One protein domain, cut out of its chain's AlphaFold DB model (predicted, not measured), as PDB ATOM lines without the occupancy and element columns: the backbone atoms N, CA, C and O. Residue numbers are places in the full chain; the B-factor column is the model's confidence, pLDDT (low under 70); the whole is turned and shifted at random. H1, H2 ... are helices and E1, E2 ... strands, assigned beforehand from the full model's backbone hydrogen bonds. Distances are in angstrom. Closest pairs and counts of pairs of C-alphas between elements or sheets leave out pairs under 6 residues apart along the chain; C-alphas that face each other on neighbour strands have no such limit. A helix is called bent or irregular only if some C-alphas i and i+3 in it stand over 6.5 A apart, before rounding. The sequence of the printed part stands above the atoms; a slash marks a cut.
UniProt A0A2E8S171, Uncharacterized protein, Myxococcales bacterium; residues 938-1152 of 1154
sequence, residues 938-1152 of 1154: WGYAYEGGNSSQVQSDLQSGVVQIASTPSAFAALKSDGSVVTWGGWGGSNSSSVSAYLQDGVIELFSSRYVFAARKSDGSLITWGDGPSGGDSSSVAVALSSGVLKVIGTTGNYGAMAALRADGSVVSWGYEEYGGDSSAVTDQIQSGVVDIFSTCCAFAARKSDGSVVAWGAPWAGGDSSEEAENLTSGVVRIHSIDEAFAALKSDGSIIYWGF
ATOM      1  N   TRP A 938      19.228  53.711 -21.746       88.00
ATOM      2  CA  TRP A 938      19.616  54.374 -22.995       88.00
ATOM      3  C   TRP A 938      19.115  53.606 -24.226       88.00
ATOM      4  O   TRP A 938      18.454  52.575 -24.112       88.00
ATOM      5  N   GLY A 939      19.398  54.125 -25.421       78.12
ATOM      6  CA  GLY A 939      18.785  53.641 -26.656       78.12
ATOM      7  C   GLY A 939      17.354  54.145 -26.797       78.12
ATOM      8  O   GLY A 939      17.044  55.269 -26.388       78.12
ATOM      9  N   TYR A 940      16.478  53.354 -27.412       74.62
ATOM     10  CA  TYR A 940      15.274  53.925 -27.989       74.62
ATOM     11  C   TYR A 940      14.230  54.368 -26.963       74.62
ATOM     12  O   TYR A 940      13.666  53.594 -26.191       74.62
ATOM     13  N   ALA A 941      13.944  55.665 -26.982       70.62
ATOM     14  CA  ALA A 941      13.226  56.344 -25.916       70.62
ATOM     15  C   ALA A 941      11.722  56.014 -25.801       70.62
ATOM     16  O   ALA A 941      11.122  56.384 -24.795       70.62
ATOM     17  N   TYR A 942      11.110  55.330 -26.778       70.94
ATOM     18  CA  TYR A 942       9.772  54.744 -26.594       70.94
ATOM     19  C   TYR A 942       9.857  53.403 -25.862       70.94
ATOM     20  O   TYR A 942       9.274  53.260 -24.793       70.94
ATOM     21  N   GLU A 943      10.646  52.465 -26.387       77.50
ATOM     22  CA  GLU A 943      10.755  51.084 -25.897       77.50
ATOM     23  C   GLU A 943      11.684  50.962 -24.668       77.50
ATOM     24  O   GLU A 943      12.432  50.002 -24.518       77.50
ATOM     25  N   GLY A 944      11.672  51.961 -23.778       79.81
ATOM     26  CA  GLY A 944      12.323  51.907 -22.464       79.81
ATOM     27  C   GLY A 944      13.643  52.670 -22.312       79.81
ATOM     28  O   GLY A 944      14.114  52.825 -21.186       79.81
ATOM     29  N   GLY A 945      14.220  53.218 -23.386       80.75
ATOM     30  CA  GLY A 945      15.489  53.959 -23.315       80.75
ATOM     31  C   GLY A 945      15.409  55.280 -22.541       80.75
ATOM     32  O   GLY A 945      16.411  55.749 -22.006       80.75
ATOM     33  N   ASN A 946      14.211  55.867 -22.421       78.94
ATOM     34  CA  ASN A 946      13.962  57.064 -21.621       78.94
ATOM     35  C   ASN A 946      13.130  56.722 -20.379       78.94
ATOM     36  O   ASN A 946      11.939  56.432 -20.465       78.94
ATOM     37  N   SER A 947      13.763  56.819 -19.213       81.12
ATOM     38  CA  SER A 947      13.148  56.595 -17.904       81.12
ATOM     39  C   SER A 947      12.793  57.886 -17.149       81.12
ATOM     40  O   SER A 947      12.459  57.828 -15.969       81.12
ATOM     41  N   SER A 948      12.808  59.064 -17.790       79.50
ATOM     42  CA  SER A 948      12.663  60.378 -17.122       79.50
ATOM     43  C   SER A 948      11.406  60.521 -16.254       79.50
ATOM     44  O   SER A 948      11.440  61.218 -15.242       79.50
ATOM     45  N   GLN A 949      10.305  59.849 -16.612       78.00
ATOM     46  CA  GLN A 949       9.062  59.853 -15.825       78.00
ATOM     47  C   GLN A 949       9.179  59.094 -14.487       78.00
ATOM     48  O   GLN A 949       8.401  59.353 -13.574       78.00
ATOM     49  N   VAL A 950      10.152  58.184 -14.367       83.69
ATOM     50  CA  VAL A 950      10.386  57.310 -13.202       83.69
ATOM     51  C   VAL A 950      11.811  57.418 -12.633       83.69
ATOM     52  O   VAL A 950      12.173  56.693 -11.709       83.69
ATOM     53  N   GLN A 951      12.637  58.331 -13.155       82.81
ATOM     54  CA  GLN A 951      14.071  58.422 -12.852       82.81
ATOM     55  C   GLN A 951      14.361  58.606 -11.352       82.81
ATOM     56  O   GLN A 951      15.365  58.104 -10.854       82.81
ATOM     57  N   SER A 952      13.473  59.278 -10.607       86.19
ATOM     58  CA  SER A 952      13.569  59.427  -9.146       86.19
ATOM     59  C   SER A 952      13.596  58.097  -8.392       86.19
ATOM     60  O   SER A 952      14.208  58.008  -7.331       86.19
ATOM     61  N   ASP A 953      12.943  57.076  -8.936       89.69
ATOM     62  CA  ASP A 953      12.781  55.769  -8.308       89.69
ATOM     63  C   ASP A 953      13.832  54.758  -8.771       89.69
ATOM     64  O   ASP A 953      14.096  53.787  -8.066       89.69
ATOM     65  N   LEU A 954      14.485  55.034  -9.904       93.31
ATOM     66  CA  LEU A 954      15.619  54.277 -10.437       93.31
ATOM     67  C   LEU A 954      16.988  54.759  -9.914       93.31
ATOM     68  O   LEU A 954      18.009  54.143 -10.207       93.31
ATOM     69  N   GLN A 955      17.035  55.841  -9.128       91.62
ATOM     70  CA  GLN A 955      18.286  56.424  -8.613       91.62
ATOM     71  C   GLN A 955      19.016  55.575  -7.560       91.62
ATOM     72  O   GLN A 955      20.205  55.795  -7.342       91.62
ATOM     73  N   SER A 956      18.337  54.656  -6.867       91.12
ATOM     74  CA  SER A 956      18.977  53.776  -5.877       91.12
ATOM     75  C   SER A 956      18.060  52.644  -5.425       91.12
ATOM     76  O   SER A 956      16.840  52.809  -5.374       91.12
ATOM     77  N   GLY A 957      18.656  51.545  -4.961       92.19
ATOM     78  CA  GLY A 957      17.932  50.480  -4.273       92.19
ATOM     79  C   GLY A 957      17.078  49.571  -5.159       92.19
ATOM     80  O   GLY A 957      16.318  48.789  -4.589       92.19
ATOM     81  N   VAL A 958      17.198  49.630  -6.490       97.38
ATOM     82  CA  VAL A 958      16.746  48.562  -7.399       97.38
ATOM     83  C   VAL A 958      17.578  47.300  -7.144       97.38
ATOM     84  O   VAL A 958      18.772  47.379  -6.864       97.38
ATOM     85  N   VAL A 959      16.939  46.131  -7.196       96.38
ATOM     86  CA  VAL A 959      17.557  44.817  -6.927       96.38
ATOM     87  C   VAL A 959      17.337  43.789  -8.039       96.38
ATOM     88  O   VAL A 959      18.007  42.762  -8.052       96.38
ATOM     89  N   GLN A 960      16.417  44.054  -8.970       95.88
ATOM     90  CA  GLN A 960      16.150  43.220 -10.143       95.88
ATOM     91  C   GLN A 960      15.530  44.083 -11.250       95.88
ATOM     92  O   GLN A 960      14.725  44.969 -10.955       95.88
ATOM     93  N   ILE A 961      15.856  43.786 -12.509       96.50
ATOM     94  CA  ILE A 961      15.133  44.263 -13.695       96.50
ATOM     95  C   ILE A 961      14.583  43.040 -14.445       96.50
ATOM     96  O   ILE A 961      15.198  41.973 -14.443       96.50
ATOM     97  N   ALA A 962      13.422  43.196 -15.072       93.44
ATOM     98  CA  ALA A 962      12.870  42.297 -16.079       93.44
ATOM     99  C   ALA A 962      12.490  43.117 -17.326       93.44
ATOM    100  O   ALA A 962      12.154  44.299 -17.201       93.44
ATOM    101  N   SER A 963      12.509  42.505 -18.512       91.44
ATOM    102  CA  SER A 963      12.104  43.153 -19.767       91.44
ATOM    103  C   SER A 963      11.157  42.296 -20.608       91.44
ATOM    104  O   SER A 963      11.103  41.073 -20.468       91.44
ATOM    105  N   THR A 964      10.408  42.971 -21.474       88.88
ATOM    106  CA  THR A 964       9.724  42.420 -22.653       88.88
ATOM    107  C   THR A 964      10.375  43.034 -23.913       88.88
ATOM    108  O   THR A 964      11.240  43.899 -23.771       88.88
ATOM    109  N   PRO A 965       9.978  42.677 -25.149       83.38
ATOM    110  CA  PRO A 965      10.421  43.336 -26.386       83.38
ATOM    111  C   PRO A 965      10.172  44.853 -26.443       83.38
ATOM    112  O   PRO A 965      10.738  45.529 -27.292       83.38
ATOM    113  N   SER A 966       9.356  45.410 -25.540       81.75
ATOM    114  CA  SER A 966       8.961  46.827 -25.554       81.75
ATOM    115  C   SER A 966       9.121  47.559 -24.215       81.75
ATOM    116  O   SER A 966       9.220  48.786 -24.183       81.75
ATOM    117  N   ALA A 967       9.126  46.853 -23.082       89.69
ATOM    118  CA  ALA A 967       9.032  47.481 -21.765       89.69
ATOM    119  C   ALA A 967      10.010  46.902 -20.736       89.69
ATOM    120  O   ALA A 967      10.484  45.774 -20.862       89.69
ATOM    121  N   PHE A 968      10.248  47.665 -19.669       94.12
ATOM    122  CA  PHE A 968      11.012  47.256 -18.492       94.12
ATOM    123  C   PHE A 968      10.160  47.331 -17.217       94.12
ATOM    124  O   PHE A 968       9.298  48.204 -17.062       94.12
ATOM    125  N   ALA A 969      10.471  46.451 -16.266       95.00
ATOM    126  CA  ALA A 969      10.010  46.511 -14.885       95.00
ATOM    127  C   ALA A 969      11.210  46.377 -13.933       95.00
ATOM    128  O   ALA A 969      12.023  45.469 -14.085       95.00
ATOM    129  N   ALA A 970      11.313  47.257 -12.936       96.31
ATOM    130  CA  ALA A 970      12.356  47.238 -11.913       96.31
ATOM    131  C   ALA A 970      11.754  47.021 -10.521       96.31
ATOM    132  O   ALA A 970      10.797  47.693 -10.135       96.31
ATOM    133  N   LEU A 971      12.343  46.102  -9.755       97.19
ATOM    134  CA  LEU A 971      11.999  45.832  -8.361       97.19
ATOM    135  C   LEU A 971      12.946  46.590  -7.440       97.19
ATOM    136  O   LEU A 971      14.164  46.448  -7.553       97.19
ATOM    137  N   LYS A 972      12.394  47.332  -6.485       96.19
ATOM    138  CA  LYS A 972      13.146  48.031  -5.444       96.19
ATOM    139  C   LYS A 972      13.171  47.237  -4.138       96.19
ATOM    140  O   LYS A 972      12.285  46.449  -3.827       96.19
ATOM    141  N   SER A 973      14.214  47.472  -3.352       94.50
ATOM    142  CA  SER A 973      14.523  46.828  -2.066       94.50
ATOM    143  C   SER A 973      13.518  47.110  -0.932       94.50
ATOM    144  O   SER A 973      13.543  46.429   0.092       94.50
ATOM    145  N   ASP A 974      12.617  48.077  -1.117       91.88
ATOM    146  CA  ASP A 974      11.428  48.318  -0.283       91.88
ATOM    147  C   ASP A 974      10.211  47.452  -0.687       91.88
ATOM    148  O   ASP A 974       9.191  47.434   0.007       91.88
ATOM    149  N   GLY A 975      10.332  46.700  -1.783       92.88
ATOM    150  CA  GLY A 975       9.290  45.881  -2.389       92.88
ATOM    151  C   GLY A 975       8.344  46.650  -3.313       92.88
ATOM    152  O   GLY A 975       7.307  46.099  -3.677       92.88
ATOM    153  N   SER A 976       8.660  47.895  -3.683       95.50
ATOM    154  CA  SER A 976       7.942  48.622  -4.738       95.50
ATOM    155  C   SER A 976       8.425  48.215  -6.138       95.50
ATOM    156  O   SER A 976       9.584  47.834  -6.319       95.50
ATOM    157  N   VAL A 977       7.543  48.288  -7.138       96.19
ATOM    158  CA  VAL A 977       7.861  48.016  -8.552       96.19
ATOM    159  C   VAL A 977       7.600  49.250  -9.410       96.19
ATOM    160  O   VAL A 977       6.594  49.940  -9.249       96.19
ATOM    161  N   VAL A 978       8.517  49.500 -10.342       92.69
ATOM    162  CA  VAL A 978       8.524  50.625 -11.283       92.69
ATOM    163  C   VAL A 978       8.473  50.071 -12.704       92.69
ATOM    164  O   VAL A 978       9.238  49.161 -13.013       92.69
ATOM    165  N   THR A 979       7.618  50.604 -13.579       92.06
ATOM    166  CA  THR A 979       7.504  50.158 -14.983       92.06
ATOM    167  C   THR A 979       7.638  51.327 -15.954       92.06
ATOM    168  O   THR A 979       7.162  52.426 -15.672       92.06
ATOM    169  N   TRP A 980       8.296  51.102 -17.093       89.94
ATOM    170  CA  TRP A 980       8.453  52.093 -18.164       89.94
ATOM    171  C   TRP A 980       8.677  51.410 -19.525       89.94
ATOM    172  O   TRP A 980       8.861  50.196 -19.596       89.94
ATOM    173  N   GLY A 981       8.631  52.184 -20.611       83.38
ATOM    174  CA  GLY A 981       8.761  51.693 -21.988       83.38
ATOM    175  C   GLY A 981       7.447  51.689 -22.773       83.38
ATOM    176  O   GLY A 981       6.507  52.399 -22.410       83.38
ATOM    177  N   GLY A 982       7.406  50.918 -23.859       74.12
ATOM    178  CA  GLY A 982       6.356  50.959 -24.871       74.12
ATOM    179  C   GLY A 982       5.220  49.968 -24.651       74.12
ATOM    180  O   GLY A 982       4.607  49.942 -23.582       74.12
ATOM    181  N   TRP A 983       4.867  49.192 -25.676       62.19
ATOM    182  CA  TRP A 983       3.733  48.260 -25.619       62.19
ATOM    183  C   TRP A 983       4.029  47.029 -24.725       62.19
ATOM    184  O   TRP A 983       5.092  46.926 -24.117       62.19
ATOM    185  N   GLY A 984       3.072  46.108 -24.570       57.16
ATOM    186  CA  GLY A 984       3.331  44.788 -23.965       57.16
ATOM    187  C   GLY A 984       3.971  44.772 -22.562       57.16
ATOM    188  O   GLY A 984       4.850  43.949 -22.319       57.16
ATOM    189  N   GLY A 985       3.571  45.670 -21.646       59.09
ATOM    190  CA  GLY A 985       3.930  45.560 -20.218       59.09
ATOM    191  C   GLY A 985       4.180  46.860 -19.438       59.09
ATOM    192  O   GLY A 985       4.090  46.848 -18.211       59.09
ATOM    193  N   SER A 986       4.456  47.994 -20.092       66.81
ATOM    194  CA  SER A 986       4.762  49.258 -19.384       66.81
ATOM    195  C   SER A 986       3.600  49.773 -18.519       66.81
ATOM    196  O   SER A 986       3.809  50.328 -17.435       66.81
ATOM    197  N   ASN A 987       2.365  49.564 -18.984       73.94
ATOM    198  CA  ASN A 987       1.140  50.045 -18.359       73.94
ATOM    199  C   ASN A 987       0.719  49.161 -17.176       73.94
ATOM    200  O   ASN A 987      -0.098  48.252 -17.306       73.94
ATOM    201  N   SER A 988       1.250  49.475 -15.999       81.00
ATOM    202  CA  SER A 988       0.879  48.853 -14.726       81.00
ATOM    203  C   SER A 988      -0.289  49.559 -14.012       81.00
ATOM    204  O   SER A 988      -0.590  49.241 -12.863       81.00
ATOM    205  N   SER A 989      -0.972  50.523 -14.650       79.62
ATOM    206  CA  SER A 989      -1.939  51.415 -13.975       79.62
ATOM    207  C   SER A 989      -3.072  50.675 -13.250       79.62
ATOM    208  O   SER A 989      -3.393  51.020 -12.108       79.62
ATOM    209  N   SER A 990      -3.607  49.611 -13.857       76.06
ATOM    210  CA  SER A 990      -4.654  48.734 -13.310       76.06
ATOM    211  C   SER A 990      -4.245  47.991 -12.031       76.06
ATOM    212  O   SER A 990      -5.092  47.725 -11.178       76.06
ATOM    213  N   VAL A 991      -2.952  47.691 -11.871       83.12
ATOM    214  CA  VAL A 991      -2.383  46.951 -10.729       83.12
ATOM    215  C   VAL A 991      -1.510  47.808  -9.808       83.12
ATOM    216  O   VAL A 991      -1.066  47.337  -8.762       83.12
ATOM    217  N   SER A 992      -1.299  49.078 -10.160       83.81
ATOM    218  CA  SER A 992      -0.378  50.024  -9.512       83.81
ATOM    219  C   SER A 992      -0.480  50.062  -7.982       83.81
ATOM    220  O   SER A 992       0.542  50.111  -7.300       83.81
ATOM    221  N   ALA A 993      -1.694  49.961  -7.431       84.06
ATOM    222  CA  ALA A 993      -1.954  49.941  -5.991       84.06
ATOM    223  C   ALA A 993      -1.367  48.717  -5.253       84.06
ATOM    224  O   ALA A 993      -1.084  48.811  -4.060       84.06
ATOM    225  N   TYR A 994      -1.170  47.586  -5.935       87.56
ATOM    226  CA  TYR A 994      -0.596  46.359  -5.364       87.56
ATOM    227  C   TYR A 994       0.936  46.318  -5.463       87.56
ATOM    228  O   TYR A 994       1.580  45.630  -4.667       87.56
ATOM    229  N   LEU A 995       1.503  47.088  -6.398       91.12
ATOM    230  CA  LEU A 995       2.936  47.204  -6.692       91.12
ATOM    231  C   LEU A 995       3.679  48.240  -5.819       91.12
ATOM    232  O   LEU A 995       4.865  48.476  -6.026       91.12
ATOM    233  N   GLN A 996       3.003  48.872  -4.853       89.12
ATOM    234  CA  GLN A 996       3.597  49.913  -3.997       89.12
ATOM    235  C   GLN A 996       4.507  49.372  -2.882       89.12
ATOM    236  O   GLN A 996       5.313  50.125  -2.340       89.12
ATOM    237  N   ASP A 997       4.356  48.104  -2.497       88.44
ATOM    238  CA  ASP A 997       5.126  47.478  -1.421       88.44
ATOM    239  C   ASP A 997       5.219  45.955  -1.577       88.44
ATOM    240  O   ASP A 997       4.480  45.338  -2.345       88.44
ATOM    241  N   GLY A 998       6.100  45.335  -0.791       90.69
ATOM    242  CA  GLY A 998       6.032  43.913  -0.452       90.69
ATOM    243  C   GLY A 998       6.292  42.903  -1.575       90.69
ATOM    244  O   GLY A 998       6.244  41.707  -1.274       90.69
ATOM    245  N   VAL A 999       6.563  43.336  -2.812       96.12
ATOM    246  CA  VAL A 999       7.100  42.492  -3.895       96.12
ATOM    247  C   VAL A 999       8.505  42.009  -3.512       96.12
ATOM    248  O   VAL A 999       9.244  42.707  -2.820       96.12
ATOM    249  N   ILE A1000       8.860  40.790  -3.917       94.56
ATOM    250  CA  ILE A1000      10.164  40.162  -3.654       94.56
ATOM    251  C   ILE A1000      10.855  39.622  -4.912       94.56
ATOM    252  O   ILE A1000      12.032  39.287  -4.836       94.56
ATOM    253  N   GLU A1001      10.144  39.521  -6.038       94.06
ATOM    254  CA  GLU A1001      10.669  38.987  -7.299       94.06
ATOM    255  C   GLU A1001       9.794  39.426  -8.485       94.06
ATOM    256  O   GLU A1001       8.565  39.501  -8.358       94.06
ATOM    257  N   LEU A1002      10.430  39.693  -9.626       94.31
ATOM    258  CA  LEU A1002       9.799  39.942 -10.923       94.31
ATOM    259  C   LEU A1002      10.032  38.786 -11.900       94.31
ATOM    260  O   LEU A1002      11.059  38.110 -11.859       94.31
ATOM    261  N   PHE A1003       9.095  38.632 -12.829       91.62
ATOM    262  CA  PHE A1003       9.152  37.720 -13.966       91.62
ATOM    263  C   PHE A1003       8.627  38.437 -15.215       91.62
ATOM    264  O   PHE A1003       7.789  39.337 -15.098       91.62
ATOM    265  N   SER A1004       9.063  38.012 -16.399       88.25
ATOM    266  CA  SER A1004       8.510  38.474 -17.675       88.25
ATOM    267  C   SER A1004       8.338  37.339 -18.688       88.25
ATOM    268  O   SER A1004       8.942  36.274 -18.580       88.25
ATOM    269  N   SER A1005       7.472  37.602 -19.662       84.62
ATOM    270  CA  SER A1005       7.245  36.875 -20.914       84.62
ATOM    271  C   SER A1005       7.090  37.928 -22.028       84.62
ATOM    272  O   SER A1005       7.128  39.130 -21.758       84.62
ATOM    273  N   ARG A1006       6.911  37.513 -23.287       76.75
ATOM    274  CA  ARG A1006       6.931  38.377 -24.479       76.75
ATOM    275  C   ARG A1006       5.996  39.595 -24.417       76.75
ATOM    276  O   ARG A1006       6.309  40.610 -25.019       76.75
ATOM    277  N   TYR A1007       4.883  39.535 -23.685       78.94
ATOM    278  CA  TYR A1007       3.933  40.658 -23.575       78.94
ATOM    279  C   TYR A1007       3.445  40.931 -22.142       78.94
ATOM    280  O   TYR A1007       2.474  41.668 -21.952       78.94
ATOM    281  N   VAL A1008       4.062  40.296 -21.139       87.25
ATOM    282  CA  VAL A1008       3.523  40.180 -19.774       87.25
ATOM    283  C   VAL A1008       4.626  40.299 -18.729       87.25
ATOM    284  O   VAL A1008       5.696  39.712 -18.869       87.25
ATOM    285  N   PHE A1009       4.318  40.995 -17.638       91.88
ATOM    286  CA  PHE A1009       5.074  40.970 -16.391       91.88
ATOM    287  C   PHE A1009       4.272  40.293 -15.277       91.88
ATOM    288  O   PHE A1009       3.041  40.379 -15.222       91.88
ATOM    289  N   ALA A1010       4.987  39.684 -14.332       93.06
ATOM    290  CA  ALA A1010       4.420  39.244 -13.066       93.06
ATOM    291  C   ALA A1010       5.319  39.635 -11.882       93.06
ATOM    292  O   ALA A1010       6.544  39.593 -11.971       93.06
ATOM    293  N   ALA A1011       4.703  39.994 -10.757       94.69
ATOM    294  CA  ALA A1011       5.361  40.407  -9.520       94.69
ATOM    295  C   ALA A1011       4.879  39.545  -8.350       94.69
ATOM    296  O   ALA A1011       3.692  39.546  -8.011       94.69
ATOM    297  N   ARG A1012       5.798  38.813  -7.714       95.56
ATOM    298  CA  ARG A1012       5.507  37.958  -6.555       95.56
ATOM    299  C   ARG A1012       5.719  38.719  -5.256       95.56
ATOM    300  O   ARG A1012       6.784  39.293  -5.047       95.56
ATOM    301  N   LYS A1013       4.736  38.689  -4.355       93.75
ATOM    302  CA  LYS A1013       4.810  39.323  -3.031       93.75
ATOM    303  C   LYS A1013       5.301  38.367  -1.945       93.75
ATOM    304  O   LYS A1013       5.290  37.147  -2.085       93.75
ATOM    305  N   SER A1014       5.741  38.950  -0.834       90.38
ATOM    306  CA  SER A1014       6.300  38.267   0.344       90.38
ATOM    307  C   SER A1014       5.307  37.389   1.123       90.38
ATOM    308  O   SER A1014       5.733  36.539   1.903       90.38
ATOM    309  N   ASP A1015       4.002  37.544   0.893       86.75
ATOM    310  CA  ASP A1015       2.943  36.620   1.337       86.75
ATOM    311  C   ASP A1015       2.703  35.450   0.353       86.75
ATOM    312  O   ASP A1015       1.885  34.560   0.605       86.75
ATOM    313  N   GLY A1016       3.442  35.422  -0.758       86.56
ATOM    314  CA  GLY A1016       3.306  34.456  -1.840       86.56
ATOM    315  C   GLY A1016       2.139  34.741  -2.786       86.56
ATOM    316  O   GLY A1016       1.801  33.853  -3.564       86.56
ATOM    317  N   SER A1017       1.497  35.911  -2.724       92.56
ATOM    318  CA  SER A1017       0.558  36.332  -3.771       92.56
ATOM    319  C   SER A1017       1.296  36.726  -5.059       92.56
ATOM    320  O   SER A1017       2.473  37.103  -5.022       92.56
ATOM    321  N   LEU A1018       0.618  36.630  -6.206       95.62
ATOM    322  CA  LEU A1018       1.136  37.056  -7.510       95.62
ATOM    323  C   LEU A1018       0.240  38.134  -8.130       95.62
ATOM    324  O   LEU A1018      -0.983  38.025  -8.099       95.62
ATOM    325  N   ILE A1019       0.867  39.155  -8.714       94.12
ATOM    326  CA  ILE A1019       0.229  40.227  -9.486       94.12
ATOM    327  C   ILE A1019       0.712  40.121 -10.937       94.12
ATOM    328  O   ILE A1019       1.917  40.017 -11.151       94.12
ATOM    329  N   THR A1020      -0.188  40.169 -11.921       92.56
ATOM    330  CA  THR A1020       0.122  40.095 -13.365       92.56
ATOM    331  C   THR A1020      -0.353  41.352 -14.092       92.56
ATOM    332  O   THR A1020      -1.357  41.941 -13.695       92.56
ATOM    333  N   TRP A1021       0.360  41.784 -15.137       90.56
ATOM    334  CA  TRP A1021      -0.092  42.843 -16.051       90.56
ATOM    335  C   TRP A1021       0.643  42.775 -17.400       90.56
ATOM    336  O   TRP A1021       1.712  42.175 -17.504       90.56
ATOM    337  N   GLY A1022       0.073  43.384 -18.440       85.62
ATOM    338  CA  GLY A1022       0.553  43.290 -19.823       85.62
ATOM    339  C   GLY A1022      -0.602  43.043 -20.791       85.62
ATOM    340  O   GLY A1022      -1.724  43.475 -20.519       85.62
ATOM    341  N   ASP A1023      -0.351  42.337 -21.894       82.00
ATOM    342  CA  ASP A1023      -1.430  41.813 -22.741       82.00
ATOM    343  C   ASP A1023      -2.264  40.782 -21.965       82.00
ATOM    344  O   ASP A1023      -1.729  39.814 -21.424       82.00
ATOM    345  N   GLY A1024      -3.581  40.999 -21.905       82.62
ATOM    346  CA  GLY A1024      -4.508  40.177 -21.120       82.62
ATOM    347  C   GLY A1024      -4.466  38.693 -21.509       82.62
ATOM    348  O   GLY A1024      -4.075  37.881 -20.667       82.62
ATOM    349  N   PRO A1025      -4.805  38.342 -22.768       78.44
ATOM    350  CA  PRO A1025      -4.784  36.966 -23.270       78.44
ATOM    351  C   PRO A1025      -3.432  36.259 -23.139       78.44
ATOM    352  O   PRO A1025      -3.407  35.070 -22.857       78.44
ATOM    353  N   SER A1026      -2.310  36.976 -23.253       77.62
ATOM    354  CA  SER A1026      -0.962  36.406 -23.080       77.62
ATOM    355  C   SER A1026      -0.605  36.013 -21.632       77.62
ATOM    356  O   SER A1026       0.537  35.647 -21.357       77.62
ATOM    357  N   GLY A1027      -1.545  36.128 -20.685       84.38
ATOM    358  CA  GLY A1027      -1.346  35.866 -19.256       84.38
ATOM    359  C   GLY A1027      -1.229  37.125 -18.386       84.38
ATOM    360  O   GLY A1027      -0.945  37.024 -17.189       84.38
ATOM    361  N   GLY A1028      -1.455  38.317 -18.949       85.94
ATOM    362  CA  GLY A1028      -1.540  39.568 -18.194       85.94
ATOM    363  C   GLY A1028      -2.787  39.633 -17.310       85.94
ATOM    364  O   GLY A1028      -2.702  40.134 -16.187       85.94
ATOM    365  N   ASP A1029      -3.914  39.070 -17.764       84.88
ATOM    366  CA  ASP A1029      -5.070  38.805 -16.904       84.88
ATOM    367  C   ASP A1029      -4.969  37.394 -16.310       84.88
ATOM    368  O   ASP A1029      -4.882  36.402 -17.029       84.88
ATOM    369  N   SER A1030      -4.997  37.317 -14.982       89.38
ATOM    370  CA  SER A1030      -4.994  36.074 -14.207       89.38
ATOM    371  C   SER A1030      -6.293  35.869 -13.412       89.38
ATOM    372  O   SER A1030      -6.344  35.073 -12.471       89.38
ATOM    373  N   SER A1031      -7.367  36.581 -13.774       87.25
ATOM    374  CA  SER A1031      -8.666  36.565 -13.086       87.25
ATOM    375  C   SER A1031      -9.286  35.167 -12.957       87.25
ATOM    376  O   SER A1031      -9.861  34.852 -11.911       87.25
ATOM    377  N   SER A1032      -9.097  34.302 -13.959       84.50
ATOM    378  CA  SER A1032      -9.507  32.888 -13.966       84.50
ATOM    379  C   SER A1032      -8.881  32.063 -12.831       84.50
ATOM    380  O   SER A1032      -9.524  31.168 -12.282       84.50
ATOM    381  N   VAL A1033      -7.649  32.395 -12.431       90.62
ATOM    382  CA  VAL A1033      -6.819  31.630 -11.482       90.62
ATOM    383  C   VAL A1033      -6.470  32.402 -10.205       90.62
ATOM    384  O   VAL A1033      -5.750  31.896  -9.338       90.62
ATOM    385  N   ALA A1034      -7.026  33.603 -10.029       88.31
ATOM    386  CA  ALA A1034      -6.710  34.534  -8.942       88.31
ATOM    387  C   ALA A1034      -6.835  33.935  -7.525       88.31
ATOM    388  O   ALA A1034      -6.141  34.362  -6.603       88.31
ATOM    389  N   VAL A1035      -7.677  32.911  -7.328       88.69
ATOM    390  CA  VAL A1035      -7.778  32.188  -6.046       88.69
ATOM    391  C   VAL A1035      -6.508  31.380  -5.755       88.69
ATOM    392  O   VAL A1035      -6.013  31.423  -4.629       88.69
ATOM    393  N   ALA A1036      -5.943  30.686  -6.748       90.00
ATOM    394  CA  ALA A1036      -4.701  29.929  -6.597       90.00
ATOM    395  C   ALA A1036      -3.487  30.861  -6.443       90.00
ATOM    396  O   ALA A1036      -2.617  30.616  -5.604       90.00
ATOM    397  N   LEU A1037      -3.469  31.971  -7.187       93.50
ATOM    398  CA  LEU A1037      -2.421  32.994  -7.123       93.50
ATOM    399  C   LEU A1037      -2.502  33.911  -5.888       93.50
ATOM    400  O   LEU A1037      -1.604  34.719  -5.666       93.50
ATOM    401  N   SER A1038      -3.543  33.785  -5.059       91.00
ATOM    402  CA  SER A1038      -3.740  34.627  -3.869       91.00
ATOM    403  C   SER A1038      -2.709  34.409  -2.755       91.00
ATOM    404  O   SER A1038      -2.570  35.268  -1.888       91.00
ATOM    405  N   SER A1039      -2.018  33.263  -2.732       90.75
ATOM    406  CA  SER A1039      -0.949  32.970  -1.769       90.75
ATOM    407  C   SER A1039      -0.139  31.722  -2.143       90.75
ATOM    408  O   SER A1039      -0.628  30.802  -2.805       90.75
ATOM    409  N   GLY A1040       1.093  31.661  -1.632       89.81
ATOM    410  CA  GLY A1040       1.959  30.485  -1.708       89.81
ATOM    411  C   GLY A1040       2.727  30.271  -3.017       89.81
ATOM    412  O   GLY A1040       3.340  29.218  -3.151       89.81
ATOM    413  N   VAL A1041       2.743  31.207  -3.969       94.50
ATOM    414  CA  VAL A1041       3.537  31.085  -5.207       94.50
ATOM    415  C   VAL A1041       5.046  31.038  -4.894       94.50
ATOM    416  O   VAL A1041       5.557  31.780  -4.050       94.50
ATOM    417  N   LEU A1042       5.771  30.146  -5.572       89.69
ATOM    418  CA  LEU A1042       7.211  29.904  -5.419       89.69
ATOM    419  C   LEU A1042       8.042  30.289  -6.644       89.69
ATOM    420  O   LEU A1042       9.121  30.847  -6.468       89.69
ATOM    421  N   LYS A1043       7.557  29.977  -7.848       89.94
ATOM    422  CA  LYS A1043       8.215  30.245  -9.135       89.94
ATOM    423  C   LYS A1043       7.136  30.547 -10.167       89.94
ATOM    424  O   LYS A1043       6.084  29.909 -10.133       89.94
ATOM    425  N   VAL A1044       7.409  31.475 -11.075       93.62
ATOM    426  CA  VAL A1044       6.576  31.745 -12.250       93.62
ATOM    427  C   VAL A1044       7.449  31.637 -13.492       93.62
ATOM    428  O   VAL A1044       8.638  31.948 -13.449       93.62
ATOM    429  N   ILE A1045       6.855  31.165 -14.576       91.62
ATOM    430  CA  ILE A1045       7.432  31.117 -15.917       91.62
ATOM    431  C   ILE A1045       6.352  31.531 -16.916       91.62
ATOM    432  O   ILE A1045       5.160  31.430 -16.616       91.62
ATOM    433  N   GLY A1046       6.770  31.950 -18.102       87.94
ATOM    434  CA  GLY A1046       5.887  32.093 -19.251       87.94
ATOM    435  C   GLY A1046       6.512  31.490 -20.499       87.94
ATOM    436  O   GLY A1046       7.682  31.094 -20.487       87.94
ATOM    437  N   THR A1047       5.721  31.413 -21.557       83.94
ATOM    438  CA  THR A1047       6.180  31.004 -22.886       83.94
ATOM    439  C   THR A1047       6.817  32.182 -23.648       83.94
ATOM    440  O   THR A1047       6.613  33.349 -23.291       83.94
ATOM    441  N   THR A1048       7.635  31.888 -24.665       68.38
ATOM    442  CA  THR A1048       8.402  32.872 -25.475       68.38
ATOM    443  C   THR A1048       7.823  33.159 -26.870       68.38
ATOM    444  O   THR A1048       8.236  34.127 -27.522       68.38
ATOM    445  N   GLY A1049       6.854  32.367 -27.335       60.53
ATOM    446  CA  GLY A1049       6.254  32.483 -28.664       60.53
ATOM    447  C   GLY A1049       5.389  33.735 -28.863       60.53
ATOM    448  O   GLY A1049       5.224  34.571 -27.976       60.53
ATOM    449  N   ASN A1050       4.793  33.859 -30.053       56.62
ATOM    450  CA  ASN A1050       3.880  34.963 -30.395       56.62
ATOM    451  C   ASN A1050       2.549  34.944 -29.607       56.62
ATOM    452  O   ASN A1050       1.747  35.869 -29.746       56.62
ATOM    453  N   TYR A1051       2.326  33.914 -28.785       64.69
ATOM    454  CA  TYR A1051       1.177  33.737 -27.902       64.69
ATOM    455  C   TYR A1051       1.682  33.373 -26.504       64.69
ATOM    456  O   TYR A1051       2.407  32.393 -26.329       64.69
ATOM    457  N   GLY A1052       1.324  34.183 -25.507       75.06
ATOM    458  CA  GLY A1052       1.761  33.962 -24.132       75.06
ATOM    459  C   GLY A1052       0.847  33.011 -23.360       75.06
ATOM    460  O   GLY A1052      -0.368  33.197 -23.301       75.06
ATOM    461  N   ALA A1053       1.445  32.050 -22.675       89.12
ATOM    462  CA  ALA A1053       0.860  31.458 -21.485       89.12
ATOM    463  C   ALA A1053       1.810  31.660 -20.304       89.12
ATOM    464  O   ALA A1053       3.012  31.875 -20.471       89.12
ATOM    465  N   MET A1054       1.267  31.570 -19.095       93.75
ATOM    466  CA  MET A1054       1.981  31.724 -17.832       93.75
ATOM    467  C   MET A1054       1.667  30.535 -16.919       93.75
ATOM    468  O   MET A1054       0.531  30.067 -16.870       93.75
ATOM    469  N   ALA A1055       2.660  30.062 -16.166       95.44
ATOM    470  CA  ALA A1055       2.500  28.987 -15.189       95.44
ATOM    471  C   ALA A1055       3.184  29.331 -13.858       95.44
ATOM    472  O   ALA A1055       4.301  29.851 -13.825       95.44
ATOM    473  N   ALA A1056       2.519  29.015 -12.744       95.94
ATOM    474  CA  ALA A1056       2.984  29.287 -11.388       95.94
ATOM    475  C   ALA A1056       3.031  28.014 -10.534       95.94
ATOM    476  O   ALA A1056       2.013  27.364 -10.293       95.94
ATOM    477  N   LEU A1057       4.218  27.703 -10.010       95.50
ATOM    478  CA  LEU A1057       4.446  26.665  -9.004       95.50
ATOM    479  C   LEU A1057       4.164  27.230  -7.612       95.50
ATOM    480  O   LEU A1057       4.586  28.343  -7.294       95.50
ATOM    481  N   ARG A1058       3.488  26.455  -6.765       95.25
ATOM    482  CA  ARG A1058       3.008  26.849  -5.435       95.25
ATOM    483  C   ARG A1058       3.625  25.981  -4.327       95.25
ATOM    484  O   ARG A1058       4.152  24.900  -4.570       95.25
ATOM    485  N   ALA A1059       3.613  26.479  -3.092       92.25
ATOM    486  CA  ALA A1059       4.360  25.930  -1.952       92.25
ATOM    487  C   ALA A1059       3.767  24.652  -1.330       92.25
ATOM    488  O   ALA A1059       4.416  24.002  -0.512       92.25
ATOM    489  N   ASP A1060       2.553  24.285  -1.728       92.25
ATOM    490  CA  ASP A1060       1.944  22.964  -1.530       92.25
ATOM    491  C   ASP A1060       2.388  21.942  -2.603       92.25
ATOM    492  O   ASP A1060       2.018  20.768  -2.547       92.25
ATOM    493  N   GLY A1061       3.221  22.370  -3.558       93.31
ATOM    494  CA  GLY A1061       3.665  21.580  -4.699       93.31
ATOM    495  C   GLY A1061       2.617  21.481  -5.806       93.31
ATOM    496  O   GLY A1061       2.735  20.582  -6.636       93.31
ATOM    497  N   SER A1062       1.589  22.342  -5.803       95.94
ATOM    498  CA  SER A1062       0.651  22.457  -6.921       95.94
ATOM    499  C   SER A1062       1.203  23.380  -8.014       95.94
ATOM    500  O   SER A1062       1.971  24.300  -7.729       95.94
ATOM    501  N   VAL A1063       0.765  23.192  -9.256       96.88
ATOM    502  CA  VAL A1063       0.945  24.167 -10.346       96.88
ATOM    503  C   VAL A1063      -0.422  24.663 -10.819       96.88
ATOM    504  O   VAL A1063      -1.431  23.986 -10.636       96.88
ATOM    505  N   VAL A1064      -0.454  25.873 -11.371       95.00
ATOM    506  CA  VAL A1064      -1.598  26.449 -12.086       95.00
ATOM    507  C   VAL A1064      -1.081  27.232 -13.295       95.00
ATOM    508  O   VAL A1064      -0.047  27.894 -13.180       95.00
ATOM    509  N   SER A1065      -1.779  27.169 -14.428       95.00
ATOM    510  CA  SER A1065      -1.487  27.967 -15.625       95.00
ATOM    511  C   SER A1065      -2.677  28.832 -16.052       95.00
ATOM    512  O   SER A1065      -3.794  28.624 -15.583       95.00
ATOM    513  N   TRP A1066      -2.398  29.868 -16.845       94.50
ATOM    514  CA  TRP A1066      -3.373  30.790 -17.436       94.50
ATOM    515  C   TRP A1066      -2.760  31.498 -18.660       94.50
ATOM    516  O   TRP A1066      -1.544  31.482 -18.849       94.50
ATOM    517  N   GLY A1067      -3.589  32.136 -19.487       88.31
ATOM    518  CA  GLY A1067      -3.194  32.739 -20.767       88.31
ATOM    519  C   GLY A1067      -3.898  32.042 -21.932       88.31
ATOM    520  O   GLY A1067      -4.993  31.516 -21.734       88.31
ATOM    521  N   TYR A1068      -3.292  31.999 -23.123       81.88
ATOM    522  CA  TYR A1068      -3.869  31.255 -24.250       81.88
ATOM    523  C   TYR A1068      -3.886  29.746 -23.954       81.88
ATOM    524  O   TYR A1068      -2.846  29.150 -23.673       81.88
ATOM    525  N   GLU A1069      -5.069  29.132 -24.035       84.56
ATOM    526  CA  GLU A1069      -5.333  27.769 -23.549       84.56
ATOM    527  C   GLU A1069      -4.441  26.716 -24.230       84.56
ATOM    528  O   GLU A1069      -3.719  25.987 -23.547       84.56
ATOM    529  N   GLU A1070      -4.404  26.730 -25.565       75.94
ATOM    530  CA  GLU A1070      -3.610  25.843 -26.434       75.94
ATOM    531  C   GLU A1070      -2.103  25.878 -26.143       75.94
ATOM    532  O   GLU A1070      -1.415  24.865 -26.255       75.94
ATOM    533  N   TYR A1071      -1.588  27.031 -25.712       80.75
ATOM    534  CA  TYR A1071      -0.165  27.262 -25.451       80.75
ATOM    535  C   TYR A1071       0.234  26.926 -24.001       80.75
ATOM    536  O   TYR A1071       1.224  27.425 -23.470       80.75
ATOM    537  N   GLY A1072      -0.564  26.080 -23.339       83.75
ATOM    538  CA  GLY A1072      -0.387  25.654 -21.949       83.75
ATOM    539  C   GLY A1072      -1.115  26.528 -20.929       83.75
ATOM    540  O   GLY A1072      -0.968  26.305 -19.723       83.75
ATOM    541  N   GLY A1073      -1.900  27.510 -21.386       87.38
ATOM    542  CA  GLY A1073      -2.736  28.358 -20.538       87.38
ATOM    543  C   GLY A1073      -3.858  27.590 -19.843       87.38
ATOM    544  O   GLY A1073      -4.216  27.960 -18.729       87.38
ATOM    545  N   ASP A1074      -4.340  26.486 -20.424       87.44
ATOM    546  CA  ASP A1074      -5.128  25.493 -19.691       87.44
ATOM    547  C   ASP A1074      -4.238  24.325 -19.238       87.44
ATOM    548  O   ASP A1074      -3.325  23.886 -19.933       87.44
ATOM    549  N   SER A1075      -4.520  23.823 -18.040       90.19
ATOM    550  CA  SER A1075      -3.908  22.633 -17.442       90.19
ATOM    551  C   SER A1075      -4.956  21.655 -16.893       90.19
ATOM    552  O   SER A1075      -4.623  20.748 -16.123       90.19
ATOM    553  N   SER A1076      -6.230  21.786 -17.290       87.56
ATOM    554  CA  SER A1076      -7.334  20.916 -16.863       87.56
ATOM    555  C   SER A1076      -7.038  19.427 -17.097       87.56
ATOM    556  O   SER A1076      -7.193  18.621 -16.178       87.56
ATOM    557  N   ALA A1077      -6.498  19.075 -18.269       86.12
ATOM    558  CA  ALA A1077      -6.148  17.706 -18.656       86.12
ATOM    559  C   ALA A1077      -5.105  17.036 -17.736       86.12
ATOM    560  O   ALA A1077      -5.135  15.821 -17.537       86.12
ATOM    561  N   VAL A1078      -4.205  17.820 -17.129       91.94
ATOM    562  CA  VAL A1078      -3.131  17.328 -16.243       91.94
ATOM    563  C   VAL A1078      -3.335  17.691 -14.770       91.94
ATOM    564  O   VAL A1078      -2.492  17.373 -13.930       91.94
ATOM    565  N   THR A1079      -4.459  18.323 -14.424       90.00
ATOM    566  CA  THR A1079      -4.702  18.951 -13.114       90.00
ATOM    567  C   THR A1079      -4.525  17.998 -11.926       90.00
ATOM    568  O   THR A1079      -3.929  18.388 -10.922       90.00
ATOM    569  N   ASP A1080      -4.965  16.740 -12.016       90.94
ATOM    570  CA  ASP A1080      -4.756  15.741 -10.949       90.94
ATOM    571  C   ASP A1080      -3.281  15.327 -10.791       90.94
ATOM    572  O   ASP A1080      -2.846  14.944  -9.703       90.94
ATOM    573  N   GLN A1081      -2.479  15.447 -11.851       92.75
ATOM    574  CA  GLN A1081      -1.060  15.094 -11.848       92.75
ATOM    575  C   GLN A1081      -0.187  16.207 -11.251       92.75
ATOM    576  O   GLN A1081       0.784  15.906 -10.547       92.75
ATOM    577  N   ILE A1082      -0.545  17.472 -11.506       94.69
ATOM    578  CA  ILE A1082       0.168  18.678 -11.042       94.69
ATOM    579  C   ILE A1082      -0.420  19.294  -9.760       94.69
ATOM    580  O   ILE A1082       0.054  20.331  -9.304       94.69
ATOM    581  N   GLN A1083      -1.434  18.670  -9.154       93.62
ATOM    582  CA  GLN A1083      -2.110  19.156  -7.943       93.62
ATOM    583  C   GLN A1083      -1.232  19.143  -6.678       93.62
ATOM    584  O   GLN A1083      -1.523  19.861  -5.722       93.62
ATOM    585  N   SER A1084      -0.181  18.316  -6.636       92.81
ATOM    586  CA  SER A1084       0.771  18.270  -5.519       92.81
ATOM    587  C   SER A1084       2.095  17.600  -5.905       92.81
ATOM    588  O   SER A1084       2.175  16.835  -6.869       92.81
ATOM    589  N   GLY A1085       3.139  17.849  -5.111       93.12
ATOM    590  CA  GLY A1085       4.434  17.175  -5.237       93.12
ATOM    591  C   GLY A1085       5.331  17.657  -6.381       93.12
ATOM    592  O   GLY A1085       6.426  17.108  -6.528       93.12
ATOM    593  N   VAL A1086       4.926  18.676  -7.150       96.62
ATOM    594  CA  VAL A1086       5.806  19.380  -8.094       96.62
ATOM    595  C   VAL A1086       6.878  20.145  -7.314       96.62
ATOM    596  O   VAL A1086       6.604  20.719  -6.259       96.62
ATOM    597  N   VAL A1087       8.113  20.136  -7.819       94.56
ATOM    598  CA  VAL A1087       9.259  20.842  -7.219       94.56
ATOM    599  C   VAL A1087       9.883  21.887  -8.139       94.56
ATOM    600  O   VAL A1087      10.687  22.686  -7.664       94.56
ATOM    601  N   ASP A1088       9.572  21.874  -9.439       91.94
ATOM    602  CA  ASP A1088      10.132  22.800 -10.432       91.94
ATOM    603  C   ASP A1088       9.305  22.779 -11.724       91.94
ATOM    604  O   ASP A1088       8.684  21.759 -12.032       91.94
ATOM    605  N   ILE A1089       9.317  23.883 -12.473       95.25
ATOM    606  CA  ILE A1089       8.566  24.054 -13.730       95.25
ATOM    607  C   ILE A1089       9.418  24.721 -14.817       95.25
ATOM    608  O   ILE A1089      10.282  25.544 -14.505       95.25
ATOM    609  N   PHE A1090       9.168  24.371 -16.076       91.75
ATOM    610  CA  PHE A1090       9.958  24.726 -17.260       91.75
ATOM    611  C   PHE A1090       9.019  25.082 -18.422       91.75
ATOM    612  O   PHE A1090       7.898  24.577 -18.457       91.75
ATOM    613  N   SER A1091       9.458  25.933 -19.354       90.44
ATOM    614  CA  SER A1091       8.682  26.352 -20.533       90.44
ATOM    615  C   SER A1091       9.497  26.307 -21.824       90.44
ATOM    616  O   SER A1091      10.724  26.433 -21.794       90.44
ATOM    617  N   THR A1092       8.782  26.147 -22.935       82.44
ATOM    618  CA  THR A1092       9.227  26.365 -24.323       82.44
ATOM    619  C   THR A1092       8.509  27.606 -24.891       82.44
ATOM    620  O   THR A1092       7.893  28.372 -24.138       82.44
ATOM    621  N   CYS A1093       8.526  27.821 -26.208       74.00
ATOM    622  CA  CYS A1093       7.784  28.898 -26.866       74.00
ATOM    623  C   CYS A1093       6.265  28.772 -26.732       74.00
ATOM    624  O   CYS A1093       5.577  29.788 -26.854       74.00
ATOM    625  N   CYS A1094       5.762  27.563 -26.446       82.56
ATOM    626  CA  CYS A1094       4.352  27.203 -26.592       82.56
ATOM    627  C   CYS A1094       3.852  26.103 -25.619       82.56
ATOM    628  O   CYS A1094       2.692  25.704 -25.715       82.56
ATOM    629  N   ALA A1095       4.680  25.590 -24.697       89.69
ATOM    630  CA  ALA A1095       4.276  24.556 -23.733       89.69
ATOM    631  C   ALA A1095       5.038  24.612 -22.392       89.69
ATOM    632  O   ALA A1095       5.986  25.384 -22.211       89.69
ATOM    633  N   PHE A1096       4.622  23.761 -21.447       95.44
ATOM    634  CA  PHE A1096       5.162  23.654 -20.091       95.44
ATOM    635  C   PHE A1096       5.486  22.213 -19.678       95.44
ATOM    636  O   PHE A1096       4.811  21.264 -20.070       95.44
ATOM    637  N   ALA A1097       6.464  22.070 -18.780       95.19
ATOM    638  CA  ALA A1097       6.766  20.823 -18.082       95.19
ATOM    639  C   ALA A1097       6.980  21.046 -16.576       95.19
ATOM    640  O   ALA A1097       7.586  22.030 -16.150       95.19
ATOM    641  N   ALA A1098       6.529  20.098 -15.755       95.81
ATOM    642  CA  ALA A1098       6.641  20.098 -14.300       95.81
ATOM    643  C   ALA A1098       7.399  18.857 -13.810       95.81
ATOM    644  O   ALA A1098       6.949  17.730 -14.016       95.81
ATOM    645  N   ARG A1099       8.520  19.047 -13.099       95.50
ATOM    646  CA  ARG A1099       9.260  17.955 -12.439       95.50
ATOM    647  C   ARG A1099       8.768  17.788 -11.005       95.50
ATOM    648  O   ARG A1099       8.736  18.756 -10.239       95.50
ATOM    649  N   LYS A1100       8.465  16.557 -10.606       95.38
ATOM    650  CA  LYS A1100       7.970  16.196  -9.272       95.38
ATOM    651  C   LYS A1100       9.064  15.626  -8.363       95.38
ATOM    652  O   LYS A1100      10.158  15.275  -8.796       95.38
ATOM    653  N   SER A1101       8.788  15.615  -7.061       92.56
ATOM    654  CA  SER A1101       9.714  15.214  -5.981       92.56
ATOM    655  C   SER A1101      10.154  13.742  -5.992       92.56
ATOM    656  O   SER A1101      11.175  13.406  -5.398       92.56
ATOM    657  N   ASP A1102       9.404  12.883  -6.677       90.56
ATOM    658  CA  ASP A1102       9.722  11.482  -6.990       90.56
ATOM    659  C   ASP A1102      10.596  11.339  -8.258       90.56
ATOM    660  O   ASP A1102      11.054  10.245  -8.595       90.56
ATOM    661  N   GLY A1103      10.862  12.453  -8.947       88.38
ATOM    662  CA  GLY A1103      11.540  12.487 -10.235       88.38
ATOM    663  C   GLY A1103      10.640  12.096 -11.408       88.38
ATOM    664  O   GLY A1103      11.184  11.778 -12.462       88.38
ATOM    665  N   SER A1104       9.311  12.089 -11.240       94.06
ATOM    666  CA  SER A1104       8.376  12.038 -12.370       94.06
ATOM    667  C   SER A1104       8.269  13.399 -13.072       94.06
ATOM    668  O   SER A1104       8.589  14.440 -12.481       94.06
ATOM    669  N   VAL A1105       7.823  13.403 -14.328       95.38
ATOM    670  CA  VAL A1105       7.563  14.619 -15.117       95.38
ATOM    671  C   VAL A1105       6.137  14.602 -15.665       95.38
ATOM    672  O   VAL A1105       5.585  13.541 -15.934       95.38
ATOM    673  N   VAL A1106       5.538  15.786 -15.794       95.19
ATOM    674  CA  VAL A1106       4.234  16.011 -16.433       95.19
ATOM    675  C   VAL A1106       4.370  17.189 -17.393       95.19
ATOM    676  O   VAL A1106       4.828  18.249 -16.962       95.19
ATOM    677  N   ALA A1107       3.973  17.028 -18.654       94.19
ATOM    678  CA  ALA A1107       3.934  18.096 -19.655       94.19
ATOM    679  C   ALA A1107       2.491  18.507 -19.999       94.19
ATOM    680  O   ALA A1107       1.569  17.723 -19.780       94.19
ATOM    681  N   TRP A1108       2.292  19.747 -20.459       95.00
ATOM    682  CA  TRP A1108       1.023  20.239 -21.021       95.00
ATOM    683  C   TRP A1108       1.231  21.490 -21.891       95.00
ATOM    684  O   TRP A1108       2.254  22.172 -21.799       95.00
ATOM    685  N   GLY A1109       0.233  21.818 -22.713       88.12
ATOM    686  CA  GLY A1109       0.285  22.886 -23.715       88.12
ATOM    687  C   GLY A1109       0.443  22.323 -25.119       88.12
ATOM    688  O   GLY A1109       0.040  21.187 -25.363       88.12
ATOM    689  N   ALA A1110       1.023  23.097 -26.037       80.25
ATOM    690  CA  ALA A1110       1.107  22.704 -27.436       80.25
ATOM    691  C   ALA A1110       1.909  21.392 -27.591       80.25
ATOM    692  O   ALA A1110       3.095  21.386 -27.243       80.25
ATOM    693  N   PRO A1111       1.322  20.294 -28.121       80.00
ATOM    694  CA  PRO A1111       1.996  18.994 -28.186       80.00
ATOM    695  C   PRO A1111       3.349  19.075 -28.893       80.00
ATOM    696  O   PRO A1111       4.372  18.666 -28.347       80.00
ATOM    697  N   TRP A1112       3.354  19.759 -30.039       68.75
ATOM    698  CA  TRP A1112       4.523  20.017 -30.871       68.75
ATOM    699  C   TRP A1112       5.654  20.786 -30.170       68.75
ATOM    700  O   TRP A1112       6.808  20.644 -30.553       68.75
ATOM    701  N   ALA A1113       5.357  21.561 -29.123       68.31
ATOM    702  CA  ALA A1113       6.352  22.306 -28.348       68.31
ATOM    703  C   ALA A1113       6.786  21.573 -27.060       68.31
ATOM    704  O   ALA A1113       7.286  22.204 -26.125       68.31
ATOM    705  N   GLY A1114       6.531  20.262 -26.971       80.56
ATOM    706  CA  GLY A1114       6.795  19.438 -25.785       80.56
ATOM    707  C   GLY A1114       5.681  19.438 -24.747       80.56
ATOM    708  O   GLY A1114       5.931  19.067 -23.602       80.56
ATOM    709  N   GLY A1115       4.473  19.859 -25.133       86.25
ATOM    710  CA  GLY A1115       3.273  19.812 -24.297       86.25
ATOM    711  C   GLY A1115       2.648  18.423 -24.169       86.25
ATOM    712  O   GLY A1115       1.934  18.189 -23.200       86.25
ATOM    713  N   ASP A1116       2.952  17.492 -25.077       85.75
ATOM    714  CA  ASP A1116       2.710  16.065 -24.864       85.75
ATOM    715  C   ASP A1116       4.042  15.354 -24.594       85.75
ATOM    716  O   ASP A1116       5.083  15.707 -25.144       85.75
ATOM    717  N   SER A1117       3.996  14.367 -23.706       84.56
ATOM    718  CA  SER A1117       5.107  13.505 -23.306       84.56
ATOM    719  C   SER A1117       4.645  12.044 -23.170       84.56
ATOM    720  O   SER A1117       5.173  11.300 -22.339       84.56
ATOM    721  N   SER A1118       3.591  11.666 -23.901       82.94
ATOM    722  CA  SER A1118       2.909  10.370 -23.820       82.94
ATOM    723  C   SER A1118       3.776   9.200 -24.297       82.94
ATOM    724  O   SER A1118       3.790   8.159 -23.642       82.94
ATOM    725  N   GLU A1119       4.558   9.386 -25.362       78.81
ATOM    726  CA  GLU A1119       5.502   8.384 -25.886       78.81
ATOM    727  C   GLU A1119       6.594   8.040 -24.859       78.81
ATOM    728  O   GLU A1119       6.850   6.875 -24.558       78.81
ATOM    729  N   GLU A1120       7.166   9.064 -24.224       85.44
ATOM    730  CA  GLU A1120       8.208   8.933 -23.198       85.44
ATOM    731  C   GLU A1120       7.655   8.712 -21.776       85.44
ATOM    732  O   GLU A1120       8.399   8.754 -20.788       85.44
ATOM    733  N   ALA A1121       6.351   8.444 -21.629       81.88
ATOM    734  CA  ALA A1121       5.690   8.384 -20.326       81.88
ATOM    735  C   ALA A1121       6.312   7.346 -19.376       81.88
ATOM    736  O   ALA A1121       6.481   7.641 -18.191       81.88
ATOM    737  N   GLU A1122       6.706   6.161 -19.867       82.94
ATOM    738  CA  GLU A1122       7.388   5.145 -19.047       82.94
ATOM    739  C   GLU A1122       8.741   5.651 -18.520       82.94
ATOM    740  O   GLU A1122       9.058   5.517 -17.330       82.94
ATOM    741  N   ASN A1123       9.519   6.300 -19.387       84.94
ATOM    742  CA  ASN A1123      10.832   6.849 -19.066       84.94
ATOM    743  C   ASN A1123      10.758   8.059 -18.125       84.94
ATOM    744  O   ASN A1123      11.671   8.251 -17.312       84.94
ATOM    745  N   LEU A1124       9.673   8.828 -18.184       89.69
ATOM    746  CA  LEU A1124       9.413  10.004 -17.353       89.69
ATOM    747  C   LEU A1124       8.671   9.685 -16.037       89.69
ATOM    748  O   LEU A1124       8.398  10.600 -15.258       89.69
ATOM    749  N   THR A1125       8.406   8.408 -15.722       89.44
ATOM    750  CA  THR A1125       7.762   7.997 -14.454       89.44
ATOM    751  C   THR A1125       8.581   8.278 -13.192       89.44
ATOM    752  O   THR A1125       8.000   8.401 -12.113       89.44
ATOM    753  N   SER A1126       9.917   8.308 -13.264       88.44
ATOM    754  CA  SER A1126      10.776   8.505 -12.087       88.44
ATOM    755  C   SER A1126      12.240   8.802 -12.433       88.44
ATOM    756  O   SER A1126      12.727   8.529 -13.531       88.44
ATOM    757  N   GLY A1127      12.977   9.318 -11.444       84.81
ATOM    758  CA  GLY A1127      14.434   9.456 -11.510       84.81
ATOM    759  C   GLY A1127      14.963  10.668 -12.283       84.81
ATOM    760  O   GLY A1127      16.181  10.852 -12.318       84.81
ATOM    761  N   VAL A1128      14.108  11.525 -12.853       88.75
ATOM    762  CA  VAL A1128      14.534  12.795 -13.463       88.75
ATOM    763  C   VAL A1128      15.073  13.737 -12.384       88.75
ATOM    764  O   VAL A1128      14.380  14.082 -11.427       88.75
ATOM    765  N   VAL A1129      16.320  14.185 -12.545       85.88
ATOM    766  CA  VAL A1129      17.004  15.104 -11.616       85.88
ATOM    767  C   VAL A1129      17.095  16.531 -12.150       85.88
ATOM    768  O   VAL A1129      17.244  17.466 -11.362       85.88
ATOM    769  N   ARG A1130      16.948  16.749 -13.460       77.06
ATOM    770  CA  ARG A1130      16.907  18.080 -14.087       77.06
ATOM    771  C   ARG A1130      16.118  18.028 -15.390       77.06
ATOM    772  O   ARG A1130      16.187  17.017 -16.070       77.06
ATOM    773  N   ILE A1131      15.439  19.117 -15.733       82.50
ATOM    774  CA  ILE A1131      14.931  19.379 -17.083       82.50
ATOM    775  C   ILE A1131      15.663  20.621 -17.610       82.50
ATOM    776  O   ILE A1131      15.954  21.542 -16.843       82.50
ATOM    777  N   HIS A1132      15.993  20.613 -18.893       68.25
ATOM    778  CA  HIS A1132      16.344  21.778 -19.698       68.25
ATOM    779  C   HIS A1132      15.249  21.980 -20.751       68.25
ATOM    780  O   HIS A1132      14.574  21.017 -21.110       68.25
ATOM    781  N   SER A1133      15.086  23.201 -21.251       71.81
ATOM    782  CA  SER A1133      14.254  23.485 -22.420       71.81
ATOM    783  C   SER A1133      15.025  24.288 -23.462       71.81
ATOM    784  O   SER A1133      15.978  25.002 -23.139       71.81
ATOM    785  N   ILE A1134      14.597  24.126 -24.706       59.34
ATOM    786  CA  ILE A1134      14.897  24.979 -25.859       59.34
ATOM    787  C   ILE A1134      13.570  25.566 -26.361       59.34
ATOM    788  O   ILE A1134      12.532  25.334 -25.744       59.34
ATOM    789  N   ASP A1135      13.565  26.315 -27.465       64.88
ATOM    790  CA  ASP A1135      12.344  27.023 -27.875       64.88
ATOM    791  C   ASP A1135      11.175  26.084 -28.259       64.88
ATOM    792  O   ASP A1135      10.035  26.489 -28.108       64.88
ATOM    793  N   GLU A1136      11.397  24.813 -28.631       71.94
ATOM    794  CA  GLU A1136      10.307  23.872 -29.002       71.94
ATOM    795  C   GLU A1136      10.325  22.505 -28.268       71.94
ATOM    796  O   GLU A1136       9.482  21.654 -28.545       71.94
ATOM    797  N   ALA A1137      11.229  22.274 -27.303       75.19
ATOM    798  CA  ALA A1137      11.314  20.986 -26.590       75.19
ATOM    799  C   ALA A1137      11.926  21.028 -25.187       75.19
ATOM    800  O   ALA A1137      12.556  22.006 -24.767       75.19
ATOM    801  N   PHE A1138      11.793  19.892 -24.495       79.00
ATOM    802  CA  PHE A1138      12.376  19.599 -23.194       79.00
ATOM    803  C   PHE A1138      13.372  18.428 -23.250       79.00
ATOM    804  O   PHE A1138      13.187  17.459 -23.981       79.00
ATOM    805  N   ALA A1139      14.397  18.481 -22.396       80.62
ATOM    806  CA  ALA A1139      15.346  17.390 -22.169       80.62
ATOM    807  C   ALA A1139      15.539  17.132 -20.663       80.62
ATOM    808  O   ALA A1139      16.038  17.982 -19.920       80.62
ATOM    809  N   ALA A1140      15.155  15.943 -20.202       84.06
ATOM    810  CA  ALA A1140      15.297  15.458 -18.837       84.06
ATOM    811  C   ALA A1140      16.586  14.642 -18.638       84.06
ATOM    812  O   ALA A1140      16.756  13.566 -19.202       84.06
ATOM    813  N   LEU A1141      17.457  15.098 -17.737       82.12
ATOM    814  CA  LEU A1141      18.581  14.314 -17.219       82.12
ATOM    815  C   LEU A1141      18.108  13.456 -16.037       82.12
ATOM    816  O   LEU A1141      17.574  13.992 -15.057       82.12
ATOM    817  N   LYS A1142      18.359  12.146 -16.088       86.00
ATOM    818  CA  LYS A1142      18.025  11.171 -15.037       86.00
ATOM    819  C   LYS A1142      19.211  10.878 -14.111       86.00
ATOM    820  O   LYS A1142      20.369  11.155 -14.419       86.00
ATOM    821  N   SER A1143      18.920  10.344 -12.924       84.38
ATOM    822  CA  SER A1143      19.898  10.127 -11.842       84.38
ATOM    823  C   SER A1143      21.005   9.109 -12.149       84.38
ATOM    824  O   SER A1143      22.005   9.065 -11.434       84.38
ATOM    825  N   ASP A1144      20.819   8.281 -13.175       80.06
ATOM    826  CA  ASP A1144      21.799   7.322 -13.697       80.06
ATOM    827  C   ASP A1144      22.730   7.926 -14.769       80.06
ATOM    828  O   ASP A1144      23.734   7.306 -15.121       80.06
ATOM    829  N   GLY A1145      22.439   9.144 -15.238       72.19
ATOM    830  CA  GLY A1145      23.160   9.826 -16.311       72.19
ATOM    831  C   GLY A1145      22.541   9.660 -17.702       72.19
ATOM    832  O   GLY A1145      23.083  10.226 -18.648       72.19
ATOM    833  N   SER A1146      21.428   8.930 -17.842       73.06
ATOM    834  CA  SER A1146      20.648   8.914 -19.087       73.06
ATOM    835  C   SER A1146      19.932  10.251 -19.315       73.06
ATOM    836  O   SER A1146      19.620  10.978 -18.365       73.06
ATOM    837  N   ILE A1147      19.692  10.583 -20.583       76.56
ATOM    838  CA  ILE A1147      18.915  11.750 -21.006       76.56
ATOM    839  C   ILE A1147      17.711  11.234 -21.791       76.56
ATOM    840  O   ILE A1147      17.864  10.349 -22.626       76.56
ATOM    841  N   ILE A1148      16.540  11.785 -21.487       79.44
ATOM    842  CA  ILE A1148      15.268  11.575 -22.182       79.44
ATOM    843  C   ILE A1148      14.831  12.937 -22.717       79.44
ATOM    844  O   ILE A1148      15.007  13.933 -22.014       79.44
ATOM    845  N   TYR A1149      14.269  13.015 -23.914       81.06
ATOM    846  CA  TYR A1149      13.817  14.270 -24.516       81.06
ATOM    847  C   TYR A1149      12.436  14.098 -25.149       81.06
ATOM    848  O   TYR A1149      12.063  12.982 -25.488       81.06
ATOM    849  N   TRP A1150      11.662  15.178 -25.245       83.25
ATOM    850  CA  TRP A1150      10.323  15.167 -25.844       83.25
ATOM    851  C   TRP A1150       9.889  16.580 -26.259       83.25
ATOM    852  O   TRP A1150      10.461  17.586 -25.817       83.25
ATOM    853  N   GLY A1151       8.851  16.652 -27.093       66.25
ATOM    854  CA  GLY A1151       8.570  17.832 -27.911       66.25
ATOM    855  C   GLY A1151       9.423  17.846 -29.166       66.25
ATOM    856  O   GLY A1151      10.066  16.848 -29.484       66.25
ATOM    857  N   PHE A1152       9.457  18.977 -29.868       53.22
ATOM    858  CA  PHE A1152      10.261  19.059 -31.072       53.22
ATOM    859  C   PHE A1152      11.757  19.242 -30.766       53.22
ATOM    860  O   PHE A1152      12.221  20.336 -30.420       53.22
TER     861      PHE A1152
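What this domain is: This is residues 938 to 1152 of the 1154 residues of an uncharacterized protein of Myxococcales bacterium (UniProt A0A2E8S171). What does a first look show? Five small slabs, each a sheet of three strands, are stacked face to face in a curved row, an open arc from E1 E2 E3 through E4 E5 E6, E7 E8 E9 and E10 E11 E12 to E13 E14 E15. Three short helices are added to this row: H1 near the end sheet E1 E2 E3, H2 at the sheets E4 E5 E6 and E7 E8 E9, and H3 over E12. What are its make-up and size? The printed part has 215 residues, with three named helices and fifteen named strands in the order H1, E1 to E6, H2, E7 to E9, H3, E10 to E15; each sheet is antiparallel, in chain order, and the class is mostly strand, with 102 residues, under half, in named elements. The whole is compact, with a radius of gyration of the C-alphas of 17.6 A, yet elongated, spanning 55 by 33 by 32 A.

Where its parts are: Where is the sheet with the longest strand? E4 is residues 999 to 1005, 17.9 A long, from C-alpha 999 at (7.100, 42.492, -3.895); E5 is 1008 to 1013, 16.8 A, and E6 is 1018 to 1022, 13.8 A. Where are the other strands? E1 is residues 958 to 963, E2 967 to 972, 16.8 A long, and E3 977 to 981; E7 is 1041 to 1046, E8 1053 to 1058, 16.8 A, and E9 1063 to 1067. E10 is 1086 to 1091, E11 1095 to 1100, 17.1 A, and E12 1105 to 1109. E13 is 1128 to 1133, E14 1137 to 1142, 16.6 A, and E15 1147 to 1151, ending with C-alpha 1151 at (8.570, 17.832, -27.911). And the helices? H1 is residues 951 to 954, from C-alpha 951 at (14.071, 58.422, -12.852). H2 is 1024 to 1028, only just irregular, with C-alphas 1025 and 1028 6.6 A apart, and H3 is 1076 to 1082, irregular, with C-alphas 1077 and 1080 8.1 A apart.

How they stand to each other: How is each sheet built? Each of the five, E1 E2 E3, E4 E5 E6, E7 E8 E9, E10 E11 E12 and E13 E14 E15, is a meander, each strand the antiparallel neighbour of the one before. The hairpin E4 and E5 has N 1003 and O 1010 at 2.9 A, and the hairpin E5 and E6 has N 1011 and O 1019 at 2.8 A, within hydrogen-bond range. How do the sheets stand? In this stack of sheets, face to face in turn, E4 E5 E6 faces E1 E2 E3 with best planes 30 degrees apart and E7 E8 E9 at 31 degrees; the closest C-alphas of E4 and E7, Ser 1005 and Gly 1046, are 5.2 A apart. E7 E8 E9 and E10 E11 E12 stand at 28 degrees, and E10 E11 E12 and E13 E14 E15 at 24 degrees; E4 and E10 are apart. Where are the helices? H1 only grazes the sheet E1 E2 E3; H2 is on E4 E5 E6 at a height over the sheet of 6.2 A, its Gly 1027 C-alpha 3.9 A from that of Gly 1067 in E9; H3 is on E10 E11 E12 at 8.6 A, over E12 and along the strands, at 19 degrees on the local plane. In H2 every O i to N i+4 pair is within hydrogen-bond range, in H3 1 of 3, beside 2 of 4 O i to N i+3 pairs, and H1 is too short for such a pair.

The domain as a whole: How far does it reach, and is it cut? The two C-alphas farthest apart, those of Ser 952 and Glu 1122, are 55.5 A apart, and the printed part has no cut. Which links are long? E3 to E4, H2 to E7 and E12 to E13, with 17, 12 and 18 residues between them. Where is confidence low? The mean pLDDT of the printed part is 85.9, with 15 residues under 70, among them 983 to 986 and 1048 to 1051.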